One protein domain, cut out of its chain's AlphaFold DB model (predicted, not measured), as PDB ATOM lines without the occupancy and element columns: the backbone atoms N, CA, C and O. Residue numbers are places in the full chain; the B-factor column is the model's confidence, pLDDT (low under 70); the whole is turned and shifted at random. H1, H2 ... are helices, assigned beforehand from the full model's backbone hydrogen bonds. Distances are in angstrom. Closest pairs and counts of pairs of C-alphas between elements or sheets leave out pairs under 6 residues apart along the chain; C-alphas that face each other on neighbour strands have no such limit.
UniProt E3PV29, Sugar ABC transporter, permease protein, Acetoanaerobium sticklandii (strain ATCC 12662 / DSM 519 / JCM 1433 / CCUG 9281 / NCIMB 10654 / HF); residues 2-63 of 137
ATOM      1  N   LEU A   2     391.612 635.639 459.892       53.47
ATOM      2  CA  LEU A   2     390.705 634.831 459.044       53.47
ATOM      3  C   LEU A   2     390.565 635.248 457.558       53.47
ATOM      4  O   LEU A   2     390.005 634.505 456.770       53.47
ATOM      5  N   TYR A   3     391.029 636.441 457.178       54.12
ATOM      6  CA  TYR A   3     390.989 636.946 455.795       54.12
ATOM      7  C   TYR A   3     392.338 636.853 455.074       54.12
ATOM      8  O   TYR A   3     392.434 637.222 453.912       54.12
ATOM      9  N   LYS A   4     393.398 636.431 455.772       52.31
ATOM     10  CA  LYS A   4     394.752 636.340 455.206       52.31
ATOM     11  C   LYS A   4     395.311 634.918 455.224       52.31
ATOM     12  O   LYS A   4     396.306 634.672 454.560       52.31
ATOM     13  N   THR A   5     394.700 633.994 455.970       70.25
ATOM     14  CA  THR A   5     395.166 632.606 456.064       70.25
ATOM     15  C   THR A   5     394.340 631.666 455.181       70.25
ATOM     16  O   THR A   5     393.117 631.822 455.109       70.25
ATOM     17  N   PRO A   6     394.970 630.654 454.552       62.97
ATOM     18  CA  PRO A   6     394.289 629.699 453.668       62.97
ATOM     19  C   PRO A   6     393.130 628.974 454.369       62.97
ATOM     20  O   PRO A   6     392.050 628.830 453.805       62.97
ATOM     21  N   TYR A   7     393.289 628.665 455.658       65.75
ATOM     22  CA  TYR A   7     392.233 628.080 456.491       65.75
ATOM     23  C   TYR A   7     390.952 628.925 456.580       65.75
ATOM     24  O   TYR A   7     389.856 628.373 456.649       65.75
ATOM     25  N   GLY A   8     391.063 630.257 456.573       68.19
ATOM     26  CA  GLY A   8     389.900 631.143 456.644       68.19
ATOM     27  C   GLY A   8     389.094 631.186 455.346       68.19
ATOM     28  O   GLY A   8     387.866 631.286 455.388       68.19
ATOM     29  N   TYR A   9     389.772 631.041 454.204       69.38
ATOM     30  CA  TYR A   9     389.125 630.881 452.902       69.38
ATOM     31  C   TYR A   9     388.443 629.522 452.782       69.38
ATOM     32  O   TYR A   9     387.313 629.461 452.310       69.38
ATOM     33  N   TRP A  10     389.067 628.451 453.278       73.50
ATOM     34  CA  TRP A  10     388.477 627.114 453.217       73.50
ATOM     35  C   TRP A  10     387.221 626.980 454.077       73.50
ATOM     36  O   TRP A  10     386.219 626.464 453.602       73.50
ATOM     37  N   ILE A  11     387.220 627.502 455.308       75.56
ATOM     38  CA  ILE A  11     386.037 627.436 456.188       75.56
ATOM     39  C   ILE A  11     384.837 628.178 455.580       75.56
ATOM     40  O   ILE A  11     383.704 627.720 455.697       75.56
ATOM     41  N   ARG A  12     385.075 629.309 454.907       74.88
ATOM     42  CA  ARG A  12     384.014 630.067 454.228       74.88
ATOM     43  C   ARG A  12     383.585 629.437 452.914       74.88
ATOM     44  O   ARG A  12     382.392 629.325 452.671       74.88
ATOM     45  N   GLY A  13     384.548 628.985 452.115       72.44
ATOM     46  CA  GLY A  13     384.294 628.334 450.836       72.44
ATOM     47  C   GLY A  13     383.499 627.043 450.996       72.44
ATOM     48  O   GLY A  13     382.576 626.819 450.229       72.44
ATOM     49  N   VAL A  14     383.748 626.257 452.050       80.12
ATOM     50  CA  VAL A  14     382.943 625.061 452.363       80.12
ATOM     51  C   VAL A  14     381.482 625.411 452.683       80.12
ATOM     52  O   VAL A  14     380.601 624.581 452.475       80.12
ATOM     53  N   GLY A  15     381.218 626.616 453.198       74.25
ATOM     54  CA  GLY A  15     379.867 627.095 453.498       74.25
ATOM     55  C   GLY A  15     379.120 627.686 452.298       74.25
ATOM     56  O   GLY A  15     377.895 627.641 452.290       74.25
ATOM     57  N   GLU A  16     379.831 628.230 451.306       77.69
ATOM     58  CA  GLU A  16     379.225 628.825 450.102       77.69
ATOM     59  C   GLU A  16     379.166 627.835 448.927       77.69
ATOM     60  O   GLU A  16     378.111 627.674 448.317       77.69
ATOM     61  N   HIS A  17     380.266 627.135 448.635       77.69
ATOM     62  CA  HIS A  17     380.393 626.215 447.501       77.69
ATOM     63  C   HIS A  17     381.293 625.018 447.852       77.69
ATOM     64  O   HIS A  17     382.510 625.050 447.665       77.69
ATOM     65  N   GLU A  18     380.689 623.929 448.337       77.81
ATOM     66  CA  GLU A  18     381.414 622.708 448.727       77.81
ATOM     67  C   GLU A  18     382.195 622.079 447.558       77.81
ATOM     68  O   GLU A  18     383.353 621.696 447.727       77.81
ATOM     69  N   GLU A  19     381.614 622.081 446.355       75.56
ATOM     70  CA  GLU A  19     382.229 621.543 445.131       75.56
ATOM     71  C   GLU A  19     383.504 622.305 444.718       75.56
ATOM     72  O   GLU A  19     384.465 621.715 444.217       75.56
ATOM     73  N   ALA A  20     383.571 623.616 444.984       75.38
ATOM     74  CA  ALA A  20     384.745 624.439 444.680       75.38
ATOM     75  C   ALA A  20     385.947 624.105 445.586       75.38
ATOM     76  O   ALA A  20     387.102 624.277 445.197       75.38
ATOM     77  N   ILE A  21     385.690 623.617 446.802       78.19
ATOM     78  CA  ILE A  21     386.738 623.190 447.739       78.19
ATOM     79  C   ILE A  21     387.216 621.773 447.409       78.19
ATOM     80  O   ILE A  21     388.412 621.491 447.507       78.19
ATOM     81  N   GLU A  22     386.303 620.899 446.980       80.69
ATOM     82  CA  GLU A  22     386.629 619.525 446.591       80.69
ATOM     83  C   GLU A  22     387.470 619.482 445.305       80.69
ATOM     84  O   GLU A  22     388.483 618.782 445.250       80.69
ATOM     85  N   THR A  23     387.141 620.326 444.321       79.75
ATOM     86  CA  THR A  23     387.945 620.509 443.095       79.75
ATOM     87  C   THR A  23     389.324 621.120 443.357       79.75
ATOM     88  O   THR A  23     390.271 620.827 442.633       79.75
ATOM     89  N   ALA A  24     389.482 621.897 444.434       77.81
ATOM     90  CA  ALA A  24     390.778 622.402 444.896       77.81
ATOM     91  C   ALA A  24     391.633 621.339 445.627       77.81
ATOM     92  O   ALA A  24     392.717 621.657 446.120       77.81
ATOM     93  N   GLY A  25     391.168 620.084 445.712       77.25
ATOM     94  CA  GLY A  25     391.901 618.962 446.307       77.25
ATOM     95  C   GLY A  25     391.805 618.879 447.833       77.25
ATOM     96  O   GLY A  25     392.577 618.158 448.470       77.25
ATOM     97  N   ILE A  26     390.874 619.613 448.445       79.19
ATOM     98  CA  ILE A  26     390.720 619.690 449.898       79.19
ATOM     99  C   ILE A  26     389.428 618.992 450.297       79.19
ATOM    100  O   ILE A  26     388.378 619.223 449.717       79.19
ATOM    101  N   ASN A  27     389.484 618.147 451.327       81.69
ATOM    102  CA  ASN A  27     388.305 617.418 451.784       81.69
ATOM    103  C   ASN A  27     387.386 618.327 452.638       81.69
ATOM    104  O   ASN A  27     387.749 618.642 453.783       81.69
ATOM    105  N   PRO A  28     386.183 618.704 452.155       81.38
ATOM    106  CA  PRO A  28     385.281 619.604 452.876       81.38
ATOM    107  C   PRO A  28     384.741 618.981 454.171       81.38
ATOM    108  O   PRO A  28     384.556 619.685 455.169       81.38
ATOM    109  N   LYS A  29     384.570 617.650 454.220       84.81
ATOM    110  CA  LYS A  29     384.091 616.939 455.418       84.81
ATOM    111  C   LYS A  29     385.053 617.113 456.590       84.81
ATOM    112  O   LYS A  29     384.604 617.366 457.705       84.81
ATOM    113  N   LYS A  30     386.371 617.048 456.351       84.06
ATOM    114  CA  LYS A  30     387.378 617.262 457.409       84.06
ATOM    115  C   LYS A  30     387.274 618.666 458.008       84.06
ATOM    116  O   LYS A  30     387.318 618.813 459.226       84.06
ATOM    117  N   ILE A  31     387.075 619.685 457.172       84.94
ATOM    118  CA  ILE A  31     386.933 621.077 457.623       84.94
ATOM    119  C   ILE A  31     385.652 621.258 458.445       84.94
ATOM    120  O   ILE A  31     385.698 621.901 459.498       84.94
ATOM    121  N   LYS A  32     384.531 620.655 458.024       84.44
ATOM    122  CA  LYS A  32     383.266 620.666 458.784       84.44
ATOM    123  C   LYS A  32     383.428 620.006 460.157       84.44
ATOM    124  O   LYS A  32     383.023 620.592 461.159       84.44
ATOM    125  N   TYR A  33     384.075 618.840 460.218       89.12
ATOM    126  CA  TYR A  33     384.334 618.138 461.479       89.12
ATOM    127  C   TYR A  33     385.204 618.957 462.435       89.12
ATOM    128  O   TYR A  33     384.829 619.138 463.591       89.12
ATOM    129  N   ILE A  34     386.323 619.505 461.953       87.81
ATOM    130  CA  ILE A  34     387.209 620.349 462.769       87.81
ATOM    131  C   ILE A  34     386.455 621.583 463.281       87.81
ATOM    132  O   ILE A  34     386.562 621.924 464.456       87.81
ATOM    133  N   SER A  35     385.660 622.224 462.420       85.94
ATOM    134  CA  SER A  35     384.878 623.409 462.790       85.94
ATOM    135  C   SER A  35     383.822 623.092 463.854       85.94
ATOM    136  O   SER A  35     383.660 623.865 464.796       85.94
ATOM    137  N   SER A  36     383.146 621.944 463.748       89.62
ATOM    138  CA  SER A  36     382.157 621.489 464.733       89.62
ATOM    139  C   SER A  36     382.799 621.147 466.081       89.62
ATOM    140  O   SER A  36     382.328 621.603 467.121       89.62
ATOM    141  N   ILE A  37     383.929 620.426 466.070       93.62
ATOM    142  CA  ILE A  37     384.682 620.089 467.288       93.62
ATOM    143  C   ILE A  37     385.158 621.363 467.988       93.62
ATOM    144  O   ILE A  37     384.944 621.515 469.190       93.62
ATOM    145  N   LEU A  38     385.745 622.307 467.246       89.62
ATOM    146  CA  LEU A  38     386.151 623.600 467.798       89.62
ATOM    147  C   LEU A  38     384.955 624.349 468.396       89.62
ATOM    148  O   LEU A  38     385.051 624.841 469.518       89.62
ATOM    149  N   GLY A  39     383.816 624.391 467.696       88.44
ATOM    150  CA  GLY A  39     382.582 624.992 468.209       88.44
ATOM    151  C   GLY A  39     382.104 624.353 469.517       88.44
ATOM    152  O   GLY A  39     381.763 625.067 470.461       88.44
ATOM    153  N   GLY A  40     382.150 623.022 469.606       90.31
ATOM    154  CA  GLY A  40     381.826 622.273 470.819       90.31
ATOM    155  C   GLY A  40     382.758 622.597 471.986       90.31
ATOM    156  O   GLY A  40     382.284 622.856 473.092       90.31
ATOM    157  N   VAL A  41     384.070 622.673 471.739       94.31
ATOM    158  CA  VAL A  41     385.064 623.056 472.756       94.31
ATOM    159  C   VAL A  41     384.799 624.471 473.279       94.31
ATOM    160  O   VAL A  41     384.757 624.675 474.491       94.31
ATOM    161  N   PHE A  42     384.550 625.444 472.395       88.94
ATOM    162  CA  PHE A  42     384.222 626.813 472.813       88.94
ATOM    163  C   PHE A  42     382.912 626.891 473.607       88.94
ATOM    164  O   PHE A  42     382.848 627.610 474.604       88.94
ATOM    165  N   CYS A  43     381.886 626.133 473.207       87.56
ATOM    166  CA  CYS A  43     380.622 626.043 473.937       87.56
ATOM    167  C   CYS A  43     380.821 625.449 475.344       87.56
ATOM    168  O   CYS A  43     380.314 625.995 476.326       87.56
ATOM    169  N   GLY A  44     381.625 624.386 475.458       87.06
ATOM    170  CA  GLY A  44     381.967 623.763 476.737       87.06
ATOM    171  C   GLY A  44     382.701 624.716 477.683       87.06
ATOM    172  O   GLY A  44     382.319 624.839 478.845       87.06
ATOM    173  N   ILE A  45     383.696 625.456 477.180       88.50
ATOM    174  CA  ILE A  45     384.424 626.469 477.967       88.50
ATOM    175  C   ILE A  45     383.477 627.585 478.429       88.50
ATOM    176  O   ILE A  45     383.530 627.997 479.588       88.50
ATOM    177  N   ALA A  46     382.580 628.052 477.556       82.31
ATOM    178  CA  ALA A  46     381.593 629.069 477.912       82.31
ATOM    179  C   ALA A  46     380.628 628.586 479.014       82.31
ATOM    180  O   ALA A  46     380.343 629.333 479.952       82.31
ATOM    181  N   GLY A  47     380.167 627.333 478.943       78.12
ATOM    182  CA  GLY A  47     379.329 626.716 479.978       78.12
ATOM    183  C   GLY A  47     380.065 626.518 481.307       78.12
ATOM    184  O   GLY A  47     379.521 626.829 482.369       78.12
ATOM    185  N   ALA A  48     381.324 626.077 481.258       83.69
ATOM    186  CA  ALA A  48     382.170 625.944 482.442       83.69
ATOM    187  C   ALA A  48     382.401 627.300 483.129       83.69
ATOM    188  O   ALA A  48     382.294 627.394 484.350       83.69
ATOM    189  N   HIS A  49     382.638 628.364 482.352       80.12
ATOM    190  CA  HIS A  49     382.777 629.723 482.878       80.12
ATOM    191  C   HIS A  49     381.489 630.228 483.545       80.12
ATOM    192  O   HIS A  49     381.559 630.879 484.584       80.12
ATOM    193  N   LEU A  50     380.311 629.916 482.992       72.44
ATOM    194  CA  LEU A  50     379.035 630.257 483.630       72.44
ATOM    195  C   LEU A  50     378.883 629.575 484.999       72.44
ATOM    196  O   LEU A  50     378.512 630.241 485.960       72.44
ATOM    197  N   SER A  51     379.225 628.288 485.090       69.44
ATOM    198  CA  SER A  51     379.080 627.491 486.318       69.44
ATOM    199  C   SER A  51     380.108 627.847 487.403       69.44
ATOM    200  O   SER A  51     379.759 628.002 488.572       69.44
ATOM    201  N   LEU A  52     381.380 628.017 487.023       67.19
ATOM    202  CA  LEU A  52     382.480 628.265 487.963       67.19
ATOM    203  C   LEU A  52     382.676 629.750 488.287       67.19
ATOM    204  O   LEU A  52     383.031 630.087 489.411       67.19
ATOM    205  N   GLY A  53     382.485 630.635 487.306       58.59
ATOM    206  CA  GLY A  53     382.905 632.034 487.399       58.59
ATOM    207  C   GLY A  53     381.842 633.004 487.910       58.59
ATOM    208  O   GLY A  53     382.204 634.070 488.398       58.59
ATOM    209  N   TYR A  54     380.549 632.683 487.790       52.03
ATOM    210  CA  TYR A  54     379.494 633.678 488.024       52.03
ATOM    211  C   TYR A  54     378.768 633.578 489.359       52.03
ATOM    212  O   TYR A  54     378.342 634.605 489.877       52.03
ATOM    213  N   LEU A  55     378.597 632.378 489.911       53.22
ATOM    214  CA  LEU A  55     377.821 632.235 491.144       53.22
ATOM    215  C   LEU A  55     378.359 631.182 492.115       53.22
ATOM    216  O   LEU A  55     377.850 631.089 493.228       53.22
ATOM    217  N   THR A  56     379.376 630.386 491.744       54.72
ATOM    218  CA  THR A  56     379.855 629.224 492.538       54.72
ATOM    219  C   THR A  56     378.723 628.291 493.015       54.72
ATOM    220  O   THR A  56     378.911 627.472 493.909       54.72
ATOM    221  N   LEU A  57     377.538 628.415 492.413       56.97
ATOM    222  CA  LEU A  57     376.290 627.741 492.735       56.97
ATOM    223  C   LEU A  57     375.535 627.567 491.422       56.97
ATOM    224  O   LEU A  57     375.279 628.530 490.700       56.97
ATOM    225  N   PHE A  58     375.190 626.324 491.108       59.34
ATOM    226  CA  PHE A  58     374.401 626.001 489.930       59.34
ATOM    227  C   PHE A  58     372.934 626.320 490.227       59.34
ATOM    228  O   PHE A  58     372.229 625.522 490.842       59.34
ATOM    229  N   THR A  59     372.486 627.519 489.857       60.75
ATOM    230  CA  THR A  59     371.103 627.956 490.084       60.75
ATOM    231  C   THR A  59     370.263 627.801 488.823       60.75
ATOM    232  O   THR A  59     370.755 627.952 487.699       60.75
ATOM    233  N   GLU A  60     368.963 627.554 488.989       56.53
ATOM    234  CA  GLU A  60     368.027 627.612 487.866       56.53
ATOM    235  C   GLU A  60     368.081 628.996 487.196       56.53
ATOM    236  O   GLU A  60     368.251 630.021 487.855       56.53
ATOM    237  N   ASN A  61     367.974 629.023 485.864       64.12
ATOM    238  CA  ASN A  61     368.095 630.228 485.031       64.12
ATOM    239  C   ASN A  61     369.473 630.926 485.012       64.12
ATOM    240  O   ASN A  61     369.558 632.079 484.588       64.12
ATOM    241  N   MET A  62     370.574 630.239 485.343       60.38
ATOM    242  CA  MET A  62     371.937 630.809 485.285       60.38
ATOM    243  C   MET A  62     372.331 631.375 483.903       60.38
ATOM    244  O   MET A  62     373.081 632.346 483.804       60.38
ATOM    245  N   SER A  63     371.797 630.812 482.816       65.56
ATOM    246  CA  SER A  63     372.032 631.317 481.458       65.56
ATOM    247  C   SER A  63     371.325 632.644 481.171       65.56
ATOM    248  O   SER A  63     371.722 633.319 480.227       65.56
TER     249      SER A  63
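AT A GLANCE: This is residues 2 to 63 of the 137 residues of the protein "Sugar ABC transporter, permease protein" of Acetoanaerobium sticklandii (strain ATCC 12662 / DSM 519 / JCM 1433 / CCUG 9281 / NCIMB 10654 / HF) (UniProt E3PV29). One long helix, H3, makes the length of this model, and two short helices, H1 and H2, form a small head at its first end, with H1 crosswise to it. A tail of residues 54 to 63 with no named element turns back at the other end of H3. The printed part has 62 residues with three named helices in the order H1, H2, H3, no named strand, and the class all helix. It is extended, a rod spanning 51 by 22 by 15 A, with a radius of gyration of the C-alphas of 17.3 A.

HOW THE PARTS SIT: H1, residues 6 to 16, touches H2, residues 18 to 23, with the closest C-alphas those of Val 14 and Ile 21, 6.3 A apart. They run opposite ways at a steep tilt of 53 degrees. H1 also touches H3, residues 28 to 53, about perpendicular at 80 degrees. H3 touches H1 with residues 28 to 35 alone, and the closest C-alphas of the two are those of Val 14 and Pro 28, 6.0 A apart. H2 and H3 only just touch, with 3 pairs of C-alphas within 8 A, and only at the corner by their link; the closest C-alphas are those of Glu 22 and Pro 28, 6.4 A apart. Every O i to N i+4 pair is within hydrogen-bond range in H2 and H3, and 6 of 7 in H1.

IN THESE COORDINATES: H1 begins at C-alpha 6, (394.289, 629.699, 453.668), and is 15.5 A long. H2 is 8.9 A long. H3 runs 36.8 A from C-alpha 28 at (385.281, 619.604, 452.876) to C-alpha 53 at (382.905, 632.034, 487.399).

THE WHOLE: The two C-alphas farthest apart are those of Thr 23 and Leu 57, 51.5 A. Residues 36 to 46 of H3 stand free. The printed part has no cut, and both links are tight. The mean pLDDT of the printed part is 74.9, with residues 2 to 4, 6 to 9 and 51 to 63 under 70.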